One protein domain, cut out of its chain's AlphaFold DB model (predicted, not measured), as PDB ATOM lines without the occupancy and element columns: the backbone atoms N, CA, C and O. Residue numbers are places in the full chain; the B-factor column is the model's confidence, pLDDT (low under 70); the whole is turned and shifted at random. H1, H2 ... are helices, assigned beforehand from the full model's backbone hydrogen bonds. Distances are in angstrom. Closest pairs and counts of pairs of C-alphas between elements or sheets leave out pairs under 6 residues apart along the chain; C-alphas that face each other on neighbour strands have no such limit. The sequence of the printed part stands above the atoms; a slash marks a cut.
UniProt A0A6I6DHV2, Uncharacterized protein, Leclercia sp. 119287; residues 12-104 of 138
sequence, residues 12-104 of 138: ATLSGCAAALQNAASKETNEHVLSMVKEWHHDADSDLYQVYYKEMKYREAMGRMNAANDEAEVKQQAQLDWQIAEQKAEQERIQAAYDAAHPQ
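AT A GLANCE: This is residues 12 to 104 of the 138 residues of an uncharacterized protein of Leclercia sp. 119287 (UniProt A0A6I6DHV2). A small head of three helices, H1, H2 and H3, is followed by one long straight helix, H4, whose first part packs on the head and whose far part sticks out as an arm with residues 83 to 104. In the head H3 is in the middle: H2 and H3 make a helical hairpin, H1 packs on H3 at a steep angle, and a tight link turns H3 back into H4. The printed part has 93 residues with four named helices in the order H1, H2, H3, H4 and no named strand; the class is all helix. The whole is only just extended, close to loose, with a radius of gyration of the C-alphas of 18.9 A, and its outline is flat, spanning 60 by 37 by 15 A.

IN THESE COORDINATES: H1 covers residues 12 to 27, from C-alpha 12 at (110.763, 129.817, 76.857), and is 23.3 A long from first to last C-alpha. H2 covers residues 30 to 40 and measures 15.7 A. H3 covers residues 47 to 61 and measures 21.3 A, ending with C-alpha 61 at (112.698, 154.854, 92.022). H4, the longest helix, covers residues 67 to 101 and measures 50.3 A, ending with C-alpha 101 at (161.143, 125.946, 100.635).

HOW THE PARTS SIT: H3 is the hub, touching three helices. H1 touches H3, the closest C-alphas being those of Gln 22 and Val 51, 5.8 A apart, at a steep tilt of 47 degrees, the same way. H2 and H3 touch as a helical hairpin, with the C-alphas of Trp 40 and Tyr 49 closest at 5.2 A; they run opposite ways at 38 degrees, a tilt only just steep. H3 and H4 also form a helical hairpin, at a shallow tilt of 29 degrees, opposite ways; residues 56 to 60 of H3 touch residues 67 to 68 of H4, with the C-alphas of Glu 60 and Ala 67 closest at 5.7 A. H4 only just touches H2, with residues 70 to 74 and 3 pairs of C-alphas within 8 A, the closest being those of Lys 38 and Val 74 at 6.1 A. H1 and H2 are close but not clearly touching, while H1 and H4 are apart. The helix packing is part aligned, part crossed. Each O i to N i+4 pair is within hydrogen-bond range in H2, H3 and H4, against 9 of 12 in H1.

THE WHOLE: The two farthest C-alphas, those of Met 62 and Gln 104, are 62.4 A apart. Without residues 83 to 104, which stand free, the body spans 38 by 29 by 16 A. The printed part has no cut; the links H1 to H2 and H3 to H4 are tight, and H2 to H3 is short. The mean pLDDT of the printed part is 78.5, with residues 12 to 18, 67 to 74 and 102 to 104 under 70.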
ATOM      1  N   ALA A  12     112.028 129.807  76.121       47.16
ATOM      2  CA  ALA A  12     110.763 129.817  76.857       47.16
ATOM      3  C   ALA A  12     110.804 129.020  78.176       47.16
ATOM      4  O   ALA A  12     110.111 129.368  79.133       47.16
ATOM      5  N   THR A  13     111.624 127.968  78.265       47.56
ATOM      6  CA  THR A  13     111.731 127.156  79.489       47.56
ATOM      7  C   THR A  13     112.618 127.807  80.549       47.56
ATOM      8  O   THR A  13     112.329 127.677  81.734       47.56
ATOM      9  N   LEU A  14     113.644 128.565  80.148       45.47
ATOM     10  CA  LEU A  14     114.504 129.311  81.079       45.47
ATOM     11  C   LEU A  14     113.847 130.616  81.566       45.47
ATOM     12  O   LEU A  14     114.054 131.024  82.707       45.47
ATOM     13  N   SER A  15     112.971 131.230  80.759       53.22
ATOM     14  CA  SER A  15     112.237 132.441  81.162       53.22
ATOM     15  C   SER A  15     111.248 132.230  82.317       53.22
ATOM     16  O   SER A  15     110.888 133.193  82.993       53.22
ATOM     17  N   GLY A  16     110.816 130.989  82.572       54.06
ATOM     18  CA  GLY A  16     109.893 130.675  83.665       54.06
ATOM     19  C   GLY A  16     110.525 130.822  85.052       54.06
ATOM     20  O   GLY A  16     109.885 131.347  85.962       54.06
ATOM     21  N   CYS A  17     111.790 130.419  85.208       61.19
ATOM     22  CA  CYS A  17     112.505 130.493  86.484       61.19
ATOM     23  C   CYS A  17     112.856 131.940  86.855       61.19
ATOM     24  O   CYS A  17     112.575 132.362  87.975       61.19
ATOM     25  N   ALA A  18     113.364 132.729  85.903       65.44
ATOM     26  CA  ALA A  18     113.684 134.138  86.136       65.44
ATOM     27  C   ALA A  18     112.431 134.980  86.455       65.44
ATOM     28  O   ALA A  18     112.449 135.825  87.350       65.44
ATOM     29  N   ALA A  19     111.309 134.720  85.770       72.38
ATOM     30  CA  ALA A  19     110.047 135.411  86.038       72.38
ATOM     31  C   ALA A  19     109.449 135.040  87.405       72.38
ATOM     32  O   ALA A  19     108.898 135.904  88.090       72.38
ATOM     33  N   ALA A  20     109.567 133.775  87.822       79.62
ATOM     34  CA  ALA A  20     109.138 133.339  89.149       79.62
ATOM     35  C   ALA A  20     109.977 133.991  90.258       79.62
ATOM     36  O   ALA A  20     109.408 134.470  91.238       79.62
ATOM     37  N   LEU A  21     111.299 134.076  90.067       81.06
ATOM     38  CA  LEU A  21     112.218 134.702  91.019       81.06
ATOM     39  C   LEU A  21     111.947 136.206  91.163       81.06
ATOM     40  O   LEU A  21     111.834 136.708  92.277       81.06
ATOM     41  N   GLN A  22     111.738 136.922  90.050       84.62
ATOM     42  CA  GLN A  22     111.367 138.342  90.091       84.62
ATOM     43  C   GLN A  22     110.009 138.565  90.770       84.62
ATOM     44  O   GLN A  22     109.842 139.518  91.530       84.62
ATOM     45  N   ASN A  23     109.030 137.692  90.519       84.62
ATOM     46  CA  ASN A  23     107.721 137.772  91.167       84.62
ATOM     47  C   ASN A  23     107.833 137.526  92.680       84.62
ATOM     48  O   ASN A  23     107.195 138.238  93.455       84.62
ATOM     49  N   ALA A  24     108.676 136.577  93.102       84.62
ATOM     50  CA  ALA A  24     108.993 136.369  94.511       84.62
ATOM     51  C   ALA A  24     109.605 137.638  95.123       84.62
ATOM     52  O   ALA A  24     108.990 138.220  96.011       84.62
ATOM     53  N   ALA A  25     110.702 138.155  94.556       85.38
ATOM     54  CA  ALA A  25     111.361 139.372  95.037       85.38
ATOM     55  C   ALA A  25     110.406 140.582  95.129       85.38
ATOM     56  O   ALA A  25     110.445 141.339  96.096       85.38
ATOM     57  N   SER A  26     109.478 140.740  94.178       88.19
ATOM     58  CA  SER A  26     108.506 141.846  94.186       88.19
ATOM     59  C   SER A  26     107.515 141.827  95.358       88.19
ATOM     60  O   SER A  26     106.952 142.866  95.712       88.19
ATOM     61  N   LYS A  27     107.302 140.656  95.973       90.62
ATOM     62  CA  LYS A  27     106.391 140.460  97.110       90.62
ATOM     63  C   LYS A  27     107.082 140.558  98.468       90.62
ATOM     64  O   LYS A  27     106.393 140.656  99.478       90.62
ATOM     65  N   GLU A  28     108.411 140.545  98.487       90.31
ATOM     66  CA  GLU A  28     109.208 140.569  99.712       90.31
ATOM     67  C   GLU A  28     109.216 141.944 100.386       90.31
ATOM     68  O   GLU A  28     108.896 142.966  99.769       90.31
ATOM     69  N   THR A  29     109.609 142.003 101.660       88.00
ATOM     70  CA  THR A  29     109.777 143.284 102.366       88.00
ATOM     71  C   THR A  29     111.029 144.023 101.896       88.00
ATOM     72  O   THR A  29     111.875 143.477 101.187       88.00
ATOM     73  N   ASN A  30     111.145 145.301 102.251       86.12
ATOM     74  CA  ASN A  30     112.326 146.087 101.901       86.12
ATOM     75  C   ASN A  30     113.590 145.538 102.569       86.12
ATOM     76  O   ASN A  30     114.633 145.430 101.933       86.12
ATOM     77  N   GLU A  31     113.469 145.154 103.833       84.19
ATOM     78  CA  GLU A  31     114.549 144.597 104.638       84.19
ATOM     79  C   GLU A  31     115.069 143.301 104.017       84.19
ATOM     80  O   GLU A  31     116.278 143.111 103.920       84.19
ATOM     81  N   HIS A  32     114.165 142.443 103.536       88.69
ATOM     82  CA  HIS A  32     114.549 141.182 102.912       88.69
ATOM     83  C   HIS A  32     115.205 141.380 101.539       88.69
ATOM     84  O   HIS A  32     116.200 140.734 101.218       88.69
ATOM     85  N   VAL A  33     114.704 142.321 100.731       89.00
ATOM     86  CA  VAL A  33     115.360 142.668  99.462       89.00
ATOM     87  C   VAL A  33     116.787 143.167  99.708       89.00
ATOM     88  O   VAL A  33     117.712 142.724  99.030       89.00
ATOM     89  N   LEU A  34     116.992 144.021 100.714       86.00
ATOM     90  CA  LEU A  34     118.325 144.502 101.091       86.00
ATOM     91  C   LEU A  34     119.223 143.391 101.638       86.00
ATOM     92  O   LEU A  34     120.401 143.350 101.287       86.00
ATOM     93  N   SER A  35     118.695 142.485 102.467       86.25
ATOM     94  CA  SER A  35     119.492 141.377 103.002       86.25
ATOM     95  C   SER A  35     119.982 140.452 101.894       86.25
ATOM     96  O   SER A  35     121.146 140.075 101.906       86.25
ATOM     97  N   MET A  36     119.136 140.149 100.904       89.44
ATOM     98  CA  MET A  36     119.519 139.319  99.758       89.44
ATOM     99  C   MET A  36     120.566 140.005  98.878       89.44
ATOM    100  O   MET A  36     121.522 139.367  98.442       89.44
ATOM    101  N   VAL A  37     120.442 141.318  98.653       88.00
ATOM    102  CA  VAL A  37     121.484 142.082  97.950       88.00
ATOM    103  C   VAL A  37     122.801 142.037  98.725       88.00
ATOM    104  O   VAL A  37     123.834 141.783  98.117       88.00
ATOM    105  N   LYS A  38     122.775 142.229 100.051       82.94
ATOM    106  CA  LYS A  38     123.964 142.155 100.920       82.94
ATOM    107  C   LYS A  38     124.589 140.762 100.931       82.94
ATOM    108  O   LYS A  38     125.807 140.653 100.894       82.94
ATOM    109  N   GLU A  39     123.787 139.708 100.959       84.75
ATOM    110  CA  GLU A  39     124.282 138.332 100.991       84.75
ATOM    111  C   GLU A  39     124.983 137.960  99.684       84.75
ATOM    112  O   GLU A  39     126.104 137.467  99.716       84.75
ATOM    113  N   TRP A  40     124.372 138.262  98.539       85.62
ATOM    114  CA  TRP A  40     124.832 137.769  97.238       85.62
ATOM    115  C   TRP A  40     125.711 138.756  96.459       85.62
ATOM    116  O   TRP A  40     126.107 138.458  95.339       85.62
ATOM    117  N   HIS A  41     126.054 139.919  97.026       81.44
ATOM    118  CA  HIS A  41     126.812 140.962  96.314       81.44
ATOM    119  C   HIS A  41     128.192 140.523  95.803       81.44
ATOM    120  O   HIS A  41     128.706 141.109  94.851       81.44
ATOM    121  N   HIS A  42     128.797 139.526  96.449       77.75
ATOM    122  CA  HIS A  42     130.098 138.978  96.078       77.75
ATOM    123  C   HIS A  42     130.027 138.090  94.825       77.75
ATOM    124  O   HIS A  42     131.050 137.849  94.189       77.75
ATOM    125  N   ASP A  43     128.826 137.637  94.452       80.75
ATOM    126  CA  ASP A  43     128.547 136.866  93.244       80.75
ATOM    127  C   ASP A  43     127.641 137.687  92.315       80.75
ATOM    128  O   ASP A  43     126.434 137.470  92.205       80.75
ATOM    129  N   ALA A  44     128.234 138.693  91.666       72.06
ATOM    130  CA  ALA A  44     127.506 139.638  90.818       72.06
ATOM    131  C   ALA A  44     126.811 138.978  89.606       72.06
ATOM    132  O   ALA A  44     125.857 139.537  89.053       72.06
ATOM    133  N   ASP A  45     127.264 137.785  89.212       76.81
ATOM    134  CA  ASP A  45     126.678 136.992  88.128       76.81
ATOM    135  C   ASP A  45     125.551 136.064  88.617       76.81
ATOM    136  O   ASP A  45     124.865 135.447  87.801       76.81
ATOM    137  N   SER A  46     125.305 135.999  89.928       83.81
ATOM    138  CA  SER A  46     124.193 135.247  90.498       83.81
ATOM    139  C   SER A  46     122.845 135.811  90.049       83.81
ATOM    140  O   SER A  46     122.532 136.989  90.258       83.81
ATOM    141  N   ASP A  47     121.985 134.937  89.519       82.81
ATOM    142  CA  ASP A  47     120.592 135.262  89.186       82.81
ATOM    143  C   ASP A  47     119.834 135.835  90.402       82.81
ATOM    144  O   ASP A  47     118.970 136.703  90.248       82.81
ATOM    145  N   LEU A  48     120.177 135.388  91.619       85.44
ATOM    146  CA  LEU A  48     119.613 135.920  92.863       85.44
ATOM    147  C   LEU A  48     120.041 137.371  93.071       85.44
ATOM    148  O   LEU A  48     119.182 138.236  93.252       85.44
ATOM    149  N   TYR A  49     121.342 137.656  92.991       85.88
ATOM    150  CA  TYR A  49     121.848 139.017  93.150       85.88
ATOM    151  C   TYR A  49     121.186 139.971  92.153       85.88
ATOM    152  O   TYR A  49     120.631 140.997  92.555       85.88
ATOM    153  N   GLN A  50     121.160 139.616  90.866       87.31
ATOM    154  CA  GLN A  50     120.625 140.495  89.825       87.31
ATOM    155  C   GLN A  50     119.131 140.789  90.004       87.31
ATOM    156  O   GLN A  50     118.703 141.936  89.839       87.31
ATOM    157  N   VAL A  51     118.330 139.783  90.369       91.00
ATOM    158  CA  VAL A  51     116.884 139.952  90.573       91.00
ATOM    159  C   VAL A  51     116.586 140.836  91.784       91.00
ATOM    160  O   VAL A  51     115.796 141.782  91.673       91.00
ATOM    161  N   TYR A  52     117.231 140.581  92.923       90.31
ATOM    162  CA  TYR A  52     117.009 141.372  94.136       90.31
ATOM    163  C   TYR A  52     117.587 142.787  94.015       90.31
ATOM    164  O   TYR A  52     116.937 143.746  94.432       90.31
ATOM    165  N   TYR A  53     118.735 142.955  93.356       88.62
ATOM    166  CA  TYR A  53     119.305 144.274  93.080       88.62
ATOM    167  C   TYR A  53     118.393 145.100  92.163       88.62
ATOM    168  O   TYR A  53     118.125 146.275  92.427       88.62
ATOM    169  N   LYS A  54     117.824 144.486  91.120       89.75
ATOM    170  CA  LYS A  54     116.860 145.153  90.236       89.75
ATOM    171  C   LYS A  54     115.595 145.585  90.979       89.75
ATOM    172  O   LYS A  54     115.117 146.701  90.769       89.75
ATOM    173  N   GLU A  55     115.062 144.728  91.849       91.06
ATOM    174  CA  GLU A  55     113.900 145.055  92.683       91.06
ATOM    175  C   GLU A  55     114.203 146.203  93.660       91.06
ATOM    176  O   GLU A  55     113.392 147.118  93.806       91.06
ATOM    177  N   MET A  56     115.392 146.212  94.269       89.50
ATOM    178  CA  MET A  56     115.867 147.298  95.130       89.50
ATOM    179  C   MET A  56     115.853 148.646  94.391       89.50
ATOM    180  O   MET A  56     115.219 149.598  94.853       89.50
ATOM    181  N   LYS A  57     116.469 148.720  93.198       87.94
ATOM    182  CA  LYS A  57     116.488 149.947  92.377       87.94
ATOM    183  C   LYS A  57     115.087 150.369  91.926       87.94
ATOM    184  O   LYS A  57     114.791 151.562  91.870       87.94
ATOM    185  N   TYR A  58     114.205 149.411  91.639       90.06
ATOM    186  CA  TYR A  58     112.811 149.701  91.304       90.06
ATOM    187  C   TYR A  58     112.057 150.343  92.480       90.06
ATOM    188  O   TYR A  58     111.371 151.351  92.305       90.06
ATOM    189  N   ARG A  59     112.211 149.814  93.698       88.81
ATOM    190  CA  ARG A  59     111.563 150.362  94.902       88.81
ATOM    191  C   ARG A  59     112.100 151.732  95.289       88.81
ATOM    192  O   ARG A  59     111.317 152.574  95.728       88.81
ATOM    193  N   GLU A  60     113.395 151.955  95.095       87.25
ATOM    194  CA  GLU A  60     114.029 153.260  95.264       87.25
ATOM    195  C   GLU A  60     113.428 154.300  94.310       87.25
ATOM    196  O   GLU A  60     112.972 155.352  94.754       87.25
ATOM    197  N   ALA A  61     113.312 153.971  93.017       86.31
ATOM    198  CA  ALA A  61     112.698 154.854  92.022       86.31
ATOM    199  C   ALA A  61     111.222 155.176  92.329       86.31
ATOM    200  O   ALA A  61     110.733 156.252  91.992       86.31
ATOM    201  N   MET A  62     110.518 154.259  93.000       86.06
ATOM    202  CA  MET A  62     109.131 154.437  93.441       86.06
ATOM    203  C   MET A  62     108.999 155.166  94.791       86.06
ATOM    204  O   MET A  62     107.882 155.324  95.284       86.06
ATOM    205  N   GLY A  63     110.107 155.562  95.429       83.31
ATOM    206  CA  GLY A  63     110.107 156.193  96.754       83.31
ATOM    207  C   GLY A  63     109.649 155.266  97.887       83.31
ATOM    208  O   GLY A  63     109.289 155.731  98.965       83.31
ATOM    209  N   ARG A  64     109.632 153.950  97.648       82.56
ATOM    210  CA  ARG A  64     109.218 152.930  98.625       82.56
ATOM    211  C   ARG A  64     110.380 152.417  99.467       82.56
ATOM    212  O   ARG A  64     110.133 151.705 100.432       82.56
ATOM    213  N   MET A  65     111.614 152.747  99.099       82.19
ATOM    214  CA  MET A  65     112.841 152.340  99.774       82.19
ATOM    215  C   MET A  65     113.879 153.461  99.646       82.19
ATOM    216  O   MET A  65     113.967 154.089  98.595       82.19
ATOM    217  N   ASN A  66     114.671 153.698 100.692       74.88
ATOM    218  CA  ASN A  66     115.815 154.608 100.634       74.88
ATOM    219  C   ASN A  66     117.103 153.804 100.407       74.88
ATOM    220  O   ASN A  66     117.910 153.648 101.315       74.88
ATOM    221  N   ALA A  67     117.251 153.249  99.202       65.75
ATOM    222  CA  ALA A  67     118.357 152.347  98.889       65.75
ATOM    223  C   ALA A  67     119.704 153.070  98.722       65.75
ATOM    224  O   ALA A  67     120.734 152.418  98.806       65.75
ATOM    225  N   ALA A  68     119.731 154.390  98.519       65.00
ATOM    226  CA  ALA A  68     120.963 155.140  98.267       65.00
ATOM    227  C   ALA A  68     122.004 155.023  99.398       65.00
ATOM    228  O   ALA A  68     123.200 154.916  99.123       65.00
ATOM    229  N   ASN A  69     121.562 155.021 100.661       64.25
ATOM    230  CA  ASN A  69     122.465 154.859 101.805       64.25
ATOM    231  C   ASN A  69     122.935 153.405 101.957       64.25
ATOM    232  O   ASN A  69     124.119 153.170 102.194       64.25
ATOM    233  N   ASP A  70     122.037 152.439 101.762       63.19
ATOM    234  CA  ASP A  70     122.370 151.015 101.847       63.19
ATOM    235  C   ASP A  70     123.240 150.551 100.665       63.19
ATOM    236  O   ASP A  70     124.101 149.693 100.822       63.19
ATOM    237  N   GLU A  71     123.076 151.140  99.477       62.09
ATOM    238  CA  GLU A  71     123.868 150.828  98.283       62.09
ATOM    239  C   GLU A  71     125.324 151.294  98.437       62.09
ATOM    240  O   GLU A  71     126.240 150.633  97.945       62.09
ATOM    241  N   ALA A  72     125.558 152.408  99.139       66.44
ATOM    242  CA  ALA A  72     126.904 152.851  99.490       66.44
ATOM    243  C   ALA A  72     127.573 151.877 100.472       66.44
ATOM    244  O   ALA A  72     128.728 151.506 100.264       66.44
ATOM    245  N   GLU A  73     126.834 151.411 101.483       66.62
ATOM    246  CA  GLU A  73     127.310 150.411 102.443       66.62
ATOM    247  C   GLU A  73     127.616 149.074 101.750       66.62
ATOM    248  O   GLU A  73     128.699 148.526 101.933       66.62
ATOM    249  N   VAL A  74     126.725 148.590 100.875       68.19
ATOM    250  CA  VAL A  74     126.940 147.367 100.081       68.19
ATOM    251  C   VAL A  74     128.179 147.492  99.195       68.19
ATOM    252  O   VAL A  74     128.989 146.573  99.146       68.19
ATOM    253  N   LYS A  75     128.371 148.626  98.505       70.00
ATOM    254  CA  LYS A  75     129.550 148.845  97.646       70.00
ATOM    255  C   LYS A  75     130.848 148.942  98.446       70.00
ATOM    256  O   LYS A  75     131.876 148.445  97.992       70.00
ATOM    257  N   GLN A  76     130.808 149.576  99.614       72.19
ATOM    258  CA  GLN A  76     131.966 149.676 100.496       72.19
ATOM    259  C   GLN A  76     132.329 148.311 101.090       72.19
ATOM    260  O   GLN A  76     133.502 147.944 101.097       72.19
ATOM    261  N   GLN A  77     131.326 147.538 101.519       70.06
ATOM    262  CA  GLN A  77     131.502 146.171 102.001       70.06
ATOM    263  C   GLN A  77     132.085 145.272 100.903       70.06
ATOM    264  O   GLN A  77     133.071 144.590 101.148       70.06
ATOM    265  N   ALA A  78     131.579 145.375  99.671       70.44
ATOM    266  CA  ALA A  78     132.104 144.638  98.521       70.44
ATOM    267  C   ALA A  78     133.592 144.905  98.263       70.44
ATOM    268  O   ALA A  78     134.358 143.989  97.967       70.44
ATOM    269  N   GLN A  79     134.021 146.167  98.378       75.75
ATOM    270  CA  GLN A  79     135.432 146.525  98.229       75.75
ATOM    271  C   GLN A  79     136.298 145.952  99.353       75.75
ATOM    272  O   GLN A  79     137.398 145.472  99.080       75.75
ATOM    273  N   LEU A  80     135.817 145.997 100.597       79.75
ATOM    274  CA  LEU A  80     136.509 145.415 101.747       79.75
ATOM    275  C   LEU A  80     136.640 143.896 101.607       79.75
ATOM    276  O   LEU A  80     137.735 143.361 101.767       79.75
ATOM    277  N   ASP A  81     135.554 143.215 101.248       76.69
ATOM    278  CA  ASP A  81     135.525 141.763 101.093       76.69
ATOM    279  C   ASP A  81     136.469 141.310  99.962       76.69
ATOM    280  O   ASP A  81     137.202 140.331 100.125       76.69
ATOM    281  N   TRP A  82     136.548 142.066  98.857       75.62
ATOM    282  CA  TRP A  82     137.521 141.820  97.785       75.62
ATOM    283  C   TRP A  82     138.973 141.967  98.263       75.62
ATOM    284  O   TRP A  82     139.794 141.088  98.004       75.62
ATOM    285  N   GLN A  83     139.286 143.027  99.017       77.25
ATOM    286  CA  GLN A  83     140.630 143.227  99.574       77.25
ATOM    287  C   GLN A  83     141.024 142.106 100.544       77.25
ATOM    288  O   GLN A  83     142.165 141.643 100.522       77.25
ATOM    289  N   ILE A  84     140.090 141.642 101.378       83.88
ATOM    290  CA  ILE A  84     140.325 140.528 102.305       83.88
ATOM    291  C   ILE A  84     140.581 139.231 101.529       83.88
ATOM    292  O   ILE A  84     141.505 138.488 101.864       83.88
ATOM    293  N   ALA A  85     139.792 138.956 100.487       80.56
ATOM    294  CA  ALA A  85     139.971 137.773  99.651       80.56
ATOM    295  C   ALA A  85     141.333 137.776  98.937       80.56
ATOM    296  O   ALA A  85     142.017 136.752  98.917       80.56
ATOM    297  N   GLU A  86     141.757 138.926  98.408       80.88
ATOM    298  CA  GLU A  86     143.055 139.077  97.749       80.88
ATOM    299  C   GLU A  86     144.217 138.888  98.734       80.88
ATOM    300  O   GLU A  86     145.127 138.102  98.470       80.88
ATOM    301  N   GLN A  87     144.144 139.503  99.920       80.88
ATOM    302  CA  GLN A  87     145.144 139.305 100.975       80.88
ATOM    303  C   GLN A  87     145.237 137.848 101.428       80.88
ATOM    304  O   GLN A  87     146.336 137.335 101.637       80.88
ATOM    305  N   LYS A  88     144.101 137.157 101.558       87.12
ATOM    306  CA  LYS A  88     144.085 135.742 101.933       87.12
ATOM    307  C   LYS A  88     144.733 134.870 100.855       87.12
ATOM    308  O   LYS A  88     145.540 134.006 101.186       87.12
ATOM    309  N   ALA A  89     144.436 135.124  99.581       83.94
ATOM    310  CA  ALA A  89     145.048 134.404  98.466       83.94
ATOM    311  C   ALA A  89     146.568 134.645  98.383       83.94
ATOM    312  O   ALA A  89     147.334 133.716  98.117       83.94
ATOM    313  N   GLU A  90     147.024 135.872  98.645       84.81
ATOM    314  CA  GLU A  90     148.449 136.202  98.762       84.81
ATOM    315  C   GLU A  90     149.096 135.441  99.929       84.81
ATOM    316  O   GLU A  90     150.141 134.811  99.765       84.81
ATOM    317  N   GLN A  91     148.450 135.427 101.096       81.00
ATOM    318  CA  GLN A  91     148.956 134.743 102.282       81.00
ATOM    319  C   GLN A  91     149.061 133.226 102.070       81.00
ATOM    320  O   GLN A  91     150.068 132.625 102.439       81.00
ATOM    321  N   GLU A  92     148.076 132.613 101.414       87.94
ATOM    322  CA  GLU A  92     148.112 131.198 101.029       87.94
ATOM    323  C   GLU A  92     149.242 130.905 100.030       87.94
ATOM    324  O   GLU A  92     149.923 129.886 100.151       87.94
ATOM    325  N   ARG A  93     149.511 131.812  99.081       86.62
ATOM    326  CA  ARG A  93     150.654 131.690  98.158       86.62
ATOM    327  C   ARG A  93     151.998 131.784  98.872       86.62
ATOM    328  O   ARG A  93     152.895 130.997  98.572       86.62
ATOM    329  N   ILE A  94     152.137 132.721  99.806       80.75
ATOM    330  CA  ILE A  94     153.344 132.871 100.626       80.75
ATOM    331  C   ILE A  94     153.543 131.624 101.489       80.75
ATOM    332  O   ILE A  94     154.652 131.095 101.534       80.75
ATOM    333  N   GLN A  95     152.478 131.112 102.114       79.38
ATOM    334  CA  GLN A  95     152.539 129.893 102.918       79.38
ATOM    335  C   GLN A  95     152.940 128.682 102.069       79.38
ATOM    336  O   GLN A  95     153.844 127.945 102.445       79.38
ATOM    337  N   ALA A  96     152.352 128.518 100.883       81.38
ATOM    338  CA  ALA A  96     152.709 127.433  99.974       81.38
ATOM    339  C   ALA A  96     154.174 127.518  99.503       81.38
ATOM    340  O   ALA A  96     154.851 126.496  99.399       81.38
ATOM    341  N   ALA A  97     154.686 128.725  99.241       80.69
ATOM    342  CA  ALA A  97     156.093 128.933  98.901       80.69
ATOM    343  C   ALA A  97     157.024 128.648 100.091       80.69
ATOM    344  O   ALA A  97     158.089 128.058  99.909       80.69
ATOM    345  N   TYR A  98     156.615 129.030 101.305       74.12
ATOM    346  CA  TYR A  98     157.339 128.723 102.536       74.12
ATOM    347  C   TYR A  98     157.413 127.214 102.779       74.12
ATOM    348  O   TYR A  98     158.509 126.705 103.003       74.12
ATOM    349  N   ASP A  99     156.293 126.501 102.660       78.25
ATOM    350  CA  ASP A  99     156.221 125.046 102.834       78.25
ATOM    351  C   ASP A  99     157.027 124.304 101.754       78.25
ATOM    352  O   ASP A  99     157.680 123.300 102.037       78.25
ATOM    353  N   ALA A 100     157.042 124.819 100.518       77.06
ATOM    354  CA  ALA A 100     157.874 124.279  99.442       77.06
ATOM    355  C   ALA A 100     159.379 124.503  99.680       77.06
ATOM    356  O   ALA A 100     160.192 123.659  99.305       77.06
ATOM    357  N   ALA A 101     159.756 125.630 100.292       74.19
ATOM    358  CA  ALA A 101     161.143 125.946 100.635       74.19
ATOM    359  C   ALA A 101     161.618 125.255 101.928       74.19
ATOM    360  O   ALA A 101     162.814 125.012 102.081       74.19
ATOM    361  N   HIS A 102     160.696 124.911 102.829       67.44
ATOM    362  CA  HIS A 102     160.964 124.256 104.110       67.44
ATOM    363  C   HIS A 102     160.167 122.948 104.213       67.44
ATOM    364  O   HIS A 102     159.255 122.844 105.041       67.44
ATOM    365  N   PRO A 103     160.487 121.938 103.382       62.62
ATOM    366  CA  PRO A 103     159.814 120.654 103.449       62.62
ATOM    367  C   PRO A 103     159.978 120.076 104.856       62.62
ATOM    368  O   PRO A 103     161.093 119.864 105.336       62.62
ATOM    369  N   GLN A 104     158.849 119.846 105.525       58.47
ATOM    370  CA  GLN A 104     158.819 119.140 106.802       58.47
ATOM    371  C   GLN A 104     159.522 117.783 106.619       58.47
ATOM    372  O   GLN A 104     159.228 117.089 105.638       58.47
TER     373      GLN A 104